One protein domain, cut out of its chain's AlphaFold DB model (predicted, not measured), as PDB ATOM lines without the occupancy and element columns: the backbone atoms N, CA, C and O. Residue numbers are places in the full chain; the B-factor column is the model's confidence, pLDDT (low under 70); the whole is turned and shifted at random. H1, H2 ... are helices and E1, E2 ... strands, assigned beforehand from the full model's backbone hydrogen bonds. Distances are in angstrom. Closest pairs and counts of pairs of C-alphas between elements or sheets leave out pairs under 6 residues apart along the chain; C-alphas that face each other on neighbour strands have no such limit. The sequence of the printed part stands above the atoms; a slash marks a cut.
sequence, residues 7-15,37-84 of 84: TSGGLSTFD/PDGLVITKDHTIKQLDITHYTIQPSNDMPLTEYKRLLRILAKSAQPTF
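AT A GLANCE: This is residues 7 to 15 and 37 to 84 of the 84 residues of a protein of Beggiatoa sp. 4572_84 (UniProt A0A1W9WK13). A long hairpin, E2 and E3, with the short strand E1 along the other side of E3, makes a narrow three-stranded sheet; one helix, H1, sits at the end of the sheet where E2 begins and E3 ends. From the last residue of H1 on, residues 77 to 84 stick out as a free tail, of which 81 to 83 belong to the short strand E4. The 57 printed residues have one named helix and four named strands, in the order E1 E2 E3 H1 E4; the sheet, E1 - E3 - E2, is antiparallel and the class is mixed. The outline is flat, 37 by 28 by 15 A, and only just loose, close to compact, with a radius of gyration of the C-alphas of 12.7 A.

HOW THE PARTS SIT: Begin at E3, residues 53 to 60, the inner strand. E2, residues 40 to 48, is its antiparallel neighbour at 155 degrees and forms a hairpin with it; look for N 43 and O 57, 2.9 A apart. On the other side of E3, E1, residues 11 to 14, is antiparallel at 153 degrees, with N 13 and O 56 2.8 A apart. H1, residues 66 to 77, is on the sheet; its closest C-alphas to E3 are Tyr 69 and Pro 60, 6.7 A apart. In H1 every O i to N i+4 pair is within hydrogen-bond range. E4, residues 81 to 83, is apart from H1 and pairs with no named strand.

IN THESE COORDINATES: Find C-alpha 11 at (23.188, 146.670, -13.296), where E1 begins its 10.3 A. E2 spans 23.7 A, E3 23.0 A and H1 16.4 A. E4, 6.3 A long, ends at C-alpha 83, (16.497, 144.578, 3.357).

THE WHOLE: The C-alphas farthest apart, those of Gln 50 and Pro 65, are 36.9 A apart. Residues 16 to 36 are not printed; C-alphas 15 and 37 are 19.3 A apart across the cut. The links printed whole are tight. Residue 84 alone has a pLDDT under 70.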
ATOM      1  N   THR A   7      31.751 149.201 -21.392       92.06
ATOM      2  CA  THR A   7      31.409 150.631 -21.434       92.06
ATOM      3  C   THR A   7      29.930 150.891 -21.717       92.06
ATOM      4  O   THR A   7      29.459 152.018 -21.574       92.06
ATOM      5  N   SER A   8      29.170 149.846 -22.061       91.25
ATOM      6  CA  SER A   8      27.753 149.952 -22.438       91.25
ATOM      7  C   SER A   8      26.781 150.084 -21.255       91.25
ATOM      8  O   SER A   8      25.575 150.232 -21.457       91.25
ATOM      9  N   GLY A   9      27.300 150.048 -20.023       89.44
ATOM     10  CA  GLY A   9      26.543 150.129 -18.775       89.44
ATOM     11  C   GLY A   9      26.503 148.802 -18.015       89.44
ATOM     12  O   GLY A   9      27.360 147.933 -18.180       89.44
ATOM     13  N   GLY A  10      25.501 148.640 -17.150       94.69
ATOM     14  CA  GLY A  10      25.432 147.485 -16.261       94.69
ATOM     15  C   GLY A  10      24.165 147.429 -15.415       94.69
ATOM     16  O   GLY A  10      23.102 147.913 -15.801       94.69
ATOM     17  N   LEU A  11      24.272 146.778 -14.260       95.44
ATOM     18  CA  LEU A  11      23.188 146.670 -13.296       95.44
ATOM     19  C   LEU A  11      23.157 147.915 -12.400       95.44
ATOM     20  O   LEU A  11      24.063 148.118 -11.594       95.44
ATOM     21  N   SER A  12      22.090 148.705 -12.515       94.75
ATOM     22  CA  SER A  12      21.847 149.867 -11.658       94.75
ATOM     23  C   SER A  12      21.600 149.474 -10.202       94.75
ATOM     24  O   SER A  12      20.746 148.632  -9.915       94.75
ATOM     25  N   THR A  13      22.287 150.145  -9.283       95.12
ATOM     26  CA  THR A  13      22.097 150.054  -7.830       95.12
ATOM     27  C   THR A  13      22.100 151.444  -7.190       95.12
ATOM     28  O   THR A  13      22.377 152.450  -7.842       95.12
ATOM     29  N   PHE A  14      21.738 151.511  -5.908       95.25
ATOM     30  CA  PHE A  14      21.582 152.762  -5.165       95.25
ATOM     31  C   PHE A  14      22.104 152.596  -3.736       95.25
ATOM     32  O   PHE A  14      22.100 151.484  -3.201       95.25
ATOM     33  N   ASP A  15      22.538 153.688  -3.109       95.00
ATOM     34  CA  ASP A  15      22.939 153.701  -1.693       95.00
ATOM     35  C   ASP A  15      21.752 153.717  -0.714       95.00
ATOM     36  O   ASP A  15      21.931 153.427   0.471       95.00
ATOM     37  N   PRO A  37      33.756 140.365  -6.950       97.94
ATOM     38  CA  PRO A  37      34.423 139.368  -7.776       97.94
ATOM     39  C   PRO A  37      35.301 140.011  -8.852       97.94
ATOM     40  O   PRO A  37      34.850 140.930  -9.538       97.94
ATOM     41  N   ASP A  38      36.503 139.468  -9.051       97.81
ATOM     42  CA  ASP A  38      37.379 139.869 -10.153       97.81
ATOM     43  C   ASP A  38      36.626 139.765 -11.486       97.81
ATOM     44  O   ASP A  38      36.005 138.743 -11.791       97.81
ATOM     45  N   GLY A  39      36.651 140.845 -12.266       97.25
ATOM     46  CA  GLY A  39      35.852 140.984 -13.485       97.25
ATOM     47  C   GLY A  39      34.631 141.900 -13.338       97.25
ATOM     48  O   GLY A  39      34.043 142.279 -14.350       97.25
ATOM     49  N   LEU A  40      34.244 142.279 -12.116       98.06
ATOM     50  CA  LEU A  40      33.215 143.290 -11.860       98.06
ATOM     51  C   LEU A  40      33.822 144.555 -11.257       98.06
ATOM     52  O   LEU A  40      34.738 144.501 -10.441       98.06
ATOM     53  N   VAL A  41      33.246 145.698 -11.611       97.25
ATOM     54  CA  VAL A  41      33.515 146.991 -10.976       97.25
ATOM     55  C   VAL A  41      32.205 147.658 -10.586       97.25
ATOM     56  O   VAL A  41      31.160 147.388 -11.180       97.25
ATOM     57  N   ILE A  42      32.269 148.524  -9.575       96.56
ATOM     58  CA  ILE A  42      31.158 149.386  -9.175       96.56
ATOM     59  C   ILE A  42      31.582 150.827  -9.418       96.56
ATOM     60  O   ILE A  42      32.536 151.303  -8.800       96.56
ATOM     61  N   THR A  43      30.882 151.519 -10.309       95.75
ATOM     62  CA  THR A  43      31.112 152.939 -10.579       95.75
ATOM     63  C   THR A  43      30.121 153.783  -9.795       95.75
ATOM     64  O   THR A  43      28.954 153.424  -9.646       95.75
ATOM     65  N   LYS A  44      30.604 154.904  -9.252       95.81
ATOM     66  CA  LYS A  44      29.747 155.958  -8.707       95.81
ATOM     67  C   LYS A  44      29.369 156.878  -9.854       95.81
ATOM     68  O   LYS A  44      30.257 157.518 -10.414       95.81
ATOM     69  N   ASP A  45      28.080 156.961 -10.154       94.44
ATOM     70  CA  ASP A  45      27.620 157.682 -11.332       94.44
ATOM     71  C   ASP A  45      27.194 159.098 -10.930       94.44
ATOM     72  O   ASP A  45      28.003 160.025 -10.919       94.44
ATOM     73  N   HIS A  46      25.937 159.282 -10.530       95.38
ATOM     74  CA  HIS A  46      25.397 160.593 -10.177       95.38
ATOM     75  C   HIS A  46      24.470 160.525  -8.965       95.38
ATOM     76  O   HIS A  46      23.886 159.490  -8.651       95.38
ATOM     77  N   THR A  47      24.305 161.664  -8.294       96.94
ATOM     78  CA  THR A  47      23.366 161.810  -7.178       96.94
ATOM     79  C   THR A  47      22.055 162.422  -7.665       96.94
ATOM     80  O   THR A  47      22.038 163.492  -8.282       96.94
ATOM     81  N   ILE A  48      20.941 161.753  -7.362       94.06
ATOM     82  CA  ILE A  48      19.581 162.239  -7.594       94.06
ATOM     83  C   ILE A  48      19.291 163.308  -6.537       94.06
ATOM     84  O   ILE A  48      18.874 163.005  -5.420       94.06
ATOM     85  N   LYS A  49      19.537 164.574  -6.886       92.50
ATOM     86  CA  LYS A  49      19.544 165.706  -5.938       92.50
ATOM     87  C   LYS A  49      18.273 165.832  -5.096       92.50
ATOM     88  O   LYS A  49      18.353 166.241  -3.948       92.50
ATOM     89  N   GLN A  50      17.110 165.505  -5.656       93.50
ATOM     90  CA  GLN A  50      15.823 165.614  -4.962       93.50
ATOM     91  C   GLN A  50      15.648 164.571  -3.854       93.50
ATOM     92  O   GLN A  50      14.829 164.773  -2.963       93.50
ATOM     93  N   LEU A  51      16.373 163.454  -3.936       91.81
ATOM     94  CA  LEU A  51      16.256 162.325  -3.015       91.81
ATOM     95  C   LEU A  51      17.486 162.166  -2.116       91.81
ATOM     96  O   LEU A  51      17.413 161.424  -1.147       91.81
ATOM     97  N   ASP A  52      18.592 162.836  -2.454       95.38
ATOM     98  CA  ASP A  52      19.915 162.611  -1.859       95.38
ATOM     99  C   ASP A  52      20.355 161.134  -1.928       95.38
ATOM    100  O   ASP A  52      20.944 160.580  -1.007       95.38
ATOM    101  N   ILE A  53      20.027 160.479  -3.048       95.38
ATOM    102  CA  ILE A  53      20.362 159.076  -3.328       95.38
ATOM    103  C   ILE A  53      21.351 159.039  -4.483       95.38
ATOM    104  O   ILE A  53      21.108 159.633  -5.538       95.38
ATOM    105  N   THR A  54      22.457 158.325  -4.312       97.25
ATOM    106  CA  THR A  54      23.450 158.135  -5.368       97.25
ATOM    107  C   THR A  54      23.168 156.858  -6.145       97.25
ATOM    108  O   THR A  54      22.997 155.782  -5.573       97.25
ATOM    109  N   HIS A  55      23.146 156.987  -7.469       96.69
ATOM    110  CA  HIS A  55      23.111 155.873  -8.405       96.69
ATOM    111  C   HIS A  55      24.528 155.343  -8.657       96.69
ATOM    112  O   HIS A  55      25.490 156.106  -8.800       96.69
ATOM    113  N   TYR A  56      24.633 154.021  -8.686       97.31
ATOM    114  CA  TYR A  56      25.845 153.280  -8.992       97.31
ATOM    115  C   TYR A  56      25.541 152.247 -10.071       97.31
ATOM    116  O   TYR A  56      24.408 151.768 -10.189       97.31
ATOM    117  N   THR A  57      26.573 151.833 -10.795       97.56
ATOM    118  CA  THR A  57      26.463 150.762 -11.783       97.56
ATOM    119  C   THR A  57      27.446 149.647 -11.460       97.56
ATOM    120  O   THR A  57      28.644 149.878 -11.308       97.56
ATOM    121  N   ILE A  58      26.940 148.415 -11.360       97.88
ATOM    122  CA  ILE A  58      27.764 147.203 -11.357       97.88
ATOM    123  C   ILE A  58      27.935 146.774 -12.812       97.88
ATOM    124  O   ILE A  58      26.950 146.423 -13.463       97.88
ATOM    125  N   GLN A  59      29.161 146.776 -13.323       97.31
ATOM    126  CA  GLN A  59      29.453 146.453 -14.722       97.31
ATOM    127  C   GLN A  59      30.700 145.568 -14.857       97.31
ATOM    128  O   GLN A  59      31.475 145.448 -13.904       97.31
ATOM    129  N   PRO A  60      30.906 144.926 -16.021       97.81
ATOM    130  CA  PRO A  60      32.160 144.247 -16.325       97.81
ATOM    131  C   PRO A  60      33.361 145.203 -16.270       97.81
ATOM    132  O   PRO A  60      33.273 146.332 -16.745       97.81
ATOM    133  N   SER A  61      34.505 144.743 -15.760       97.44
ATOM    134  CA  SER A  61      35.772 145.498 -15.812       97.44
ATOM    135  C   SER A  61      36.388 145.557 -17.214       97.44
ATOM    136  O   SER A  61      37.216 146.416 -17.497       97.44
ATOM    137  N   ASN A  62      36.022 144.604 -18.066       97.25
ATOM    138  CA  ASN A  62      36.422 144.470 -19.459       97.25
ATOM    139  C   ASN A  62      35.341 143.682 -20.199       97.25
ATOM    140  O   ASN A  62      34.533 142.990 -19.574       97.25
ATOM    141  N   ASP A  63      35.356 143.752 -21.525       97.69
ATOM    142  CA  ASP A  63      34.414 143.005 -22.349       97.69
ATOM    143  C   ASP A  63      34.500 141.513 -22.033       97.69
ATOM    144  O   ASP A  63      35.588 140.931 -21.954       97.69
ATOM    145  N   MET A  64      33.345 140.889 -21.820       97.56
ATOM    146  CA  MET A  64      33.281 139.485 -21.423       97.56
ATOM    147  C   MET A  64      32.017 138.796 -21.941       97.56
ATOM    148  O   MET A  64      31.012 139.456 -22.225       97.56
ATOM    149  N   PRO A  65      32.011 137.453 -22.036       97.69
ATOM    150  CA  PRO A  65      30.806 136.710 -22.368       97.69
ATOM    151  C   PRO A  65      29.669 137.010 -21.387       97.69
ATOM    152  O   PRO A  65      29.862 137.010 -20.170       97.69
ATOM    153  N   LEU A  66      28.442 137.146 -21.895       96.69
ATOM    154  CA  LEU A  66      27.249 137.346 -21.061       96.69
ATOM    155  C   LEU A  66      27.079 136.244 -20.003       96.69
ATOM    156  O   LEU A  66      26.563 136.487 -18.911       96.69
ATOM    157  N   THR A  67      27.504 135.020 -20.317       97.50
ATOM    158  CA  THR A  67      27.492 133.890 -19.382       97.50
ATOM    159  C   THR A  67      28.419 134.115 -18.194       97.50
ATOM    160  O   THR A  67      28.041 133.778 -17.072       97.50
ATOM    161  N   GLU A  68      29.588 134.708 -18.429       98.00
ATOM    162  CA  GLU A  68      30.569 135.003 -17.389       98.00
ATOM    163  C   GLU A  68      30.102 136.167 -16.521       98.00
ATOM    164  O   GLU A  68      30.049 136.035 -15.299       98.00
ATOM    165  N   TYR A  69      29.600 137.236 -17.141       97.81
ATOM    166  CA  TYR A  69      29.014 138.358 -16.410       97.81
ATOM    167  C   TYR A  69      27.895 137.900 -15.457       97.81
ATOM    168  O   TYR A  69      27.911 138.189 -14.260       97.81
ATOM    169  N   LYS A  70      26.963 137.064 -15.943       97.88
ATOM    170  CA  LYS A  70      25.902 136.471 -15.105       97.88
ATOM    171  C   LYS A  70      26.449 135.565 -14.000       97.88
ATOM    172  O   LYS A  70      25.840 135.479 -12.934       97.88
ATOM    173  N   ARG A  71      27.549 134.843 -14.237       98.38
ATOM    174  CA  ARG A  71      28.190 133.988 -13.227       98.38
ATOM    175  C   ARG A  71      28.765 134.837 -12.092       98.38
ATOM    176  O   ARG A  71      28.494 134.526 -10.934       98.38
ATOM    177  N   LEU A  72      29.477 135.916 -12.417       98.50
ATOM    178  CA  LEU A  72      30.049 136.844 -11.438       98.50
ATOM    179  C   LEU A  72      28.958 137.550 -10.619       98.50
ATOM    180  O   LEU A  72      29.041 137.575  -9.393       98.50
ATOM    181  N   LEU A  73      27.876 138.012 -11.259       97.94
ATOM    182  CA  LEU A  73      26.728 138.598 -10.552       97.94
ATOM    183  C   LEU A  73      26.089 137.616  -9.558       97.94
ATOM    184  O   LEU A  73      25.727 138.006  -8.452       97.94
ATOM    185  N   ARG A  74      25.988 136.326  -9.907       97.94
ATOM    186  CA  ARG A  74      25.497 135.295  -8.972       97.94
ATOM    187  C   ARG A  74      26.440 135.058  -7.798       97.94
ATOM    188  O   ARG A  74      25.965 134.689  -6.731       97.94
ATOM    189  N   ILE A  75      27.750 135.218  -7.983       98.12
ATOM    190  CA  ILE A  75      28.718 135.135  -6.882       98.12
ATOM    191  C   ILE A  75      28.522 136.321  -5.946       98.12
ATOM    192  O   ILE A  75      28.344 136.104  -4.751       98.12
ATOM    193  N   LEU A  76      28.462 137.539  -6.489       97.62
ATOM    194  CA  LEU A  76      28.215 138.753  -5.710       97.62
ATOM    195  C   LEU A  76      26.884 138.677  -4.939       97.62
ATOM    196  O   LEU A  76      26.825 139.022  -3.762       97.62
ATOM    197  N   ALA A  77      25.833 138.139  -5.565       96.38
ATOM    198  CA  ALA A  77      24.518 137.979  -4.946       96.38
ATOM    199  C   ALA A  77      24.522 137.090  -3.687       96.38
ATOM    200  O   ALA A  77      23.641 137.247  -2.847       96.38
ATOM    201  N   LYS A  78      25.504 136.192  -3.505       96.56
ATOM    202  CA  LYS A  78      25.621 135.368  -2.283       96.56
ATOM    203  C   LYS A  78      25.964 136.187  -1.040       96.56
ATOM    204  O   LYS A  78      25.698 135.734   0.068       96.56
ATOM    205  N   SER A  79      26.568 137.360  -1.219       95.06
ATOM    206  CA  SER A  79      26.891 138.290  -0.134       95.06
ATOM    207  C   SER A  79      25.759 139.276   0.155       95.06
ATOM    208  O   SER A  79      25.795 139.960   1.177       95.06
ATOM    209  N   ALA A  80      24.765 139.366  -0.733       95.31
ATOM    210  CA  ALA A  80      23.646 140.278  -0.580       95.31
ATOM    211  C   ALA A  80      22.640 139.752   0.453       95.31
ATOM    212  O   ALA A  80      22.389 138.552   0.559       95.31
ATOM    213  N   GLN A  81      22.042 140.669   1.205       94.38
ATOM    214  CA  GLN A  81      21.097 140.360   2.275       94.38
ATOM    215  C   GLN A  81      19.762 141.048   1.989       94.38
ATOM    216  O   GLN A  81      19.775 142.196   1.539       94.38
ATOM    217  N   PRO A  82      18.616 140.391   2.235       90.75
ATOM    218  CA  PRO A  82      17.325 141.050   2.106       90.75
ATOM    219  C   PRO A  82      17.256 142.250   3.059       90.75
ATOM    220  O   PRO A  82      17.723 142.188   4.198       90.75
ATOM    221  N   THR A  83      16.694 143.354   2.587       83.44
ATOM    222  CA  THR A  83      16.497 144.578   3.357       83.44
ATOM    223  C   THR A  83      15.147 145.173   2.964       83.44
ATOM    224  O   THR A  83      14.903 145.346   1.781       83.44
ATOM    225  N   PHE A  84      14.304 145.472   3.957       65.19
ATOM    226  CA  PHE A  84      12.953 146.041   3.811       65.19
ATOM    227  C   PHE A  84      11.922 145.164   3.075       65.19
ATOM    228  O   PHE A  84      12.118 144.792   1.896       65.19
TER     229      PHE A  84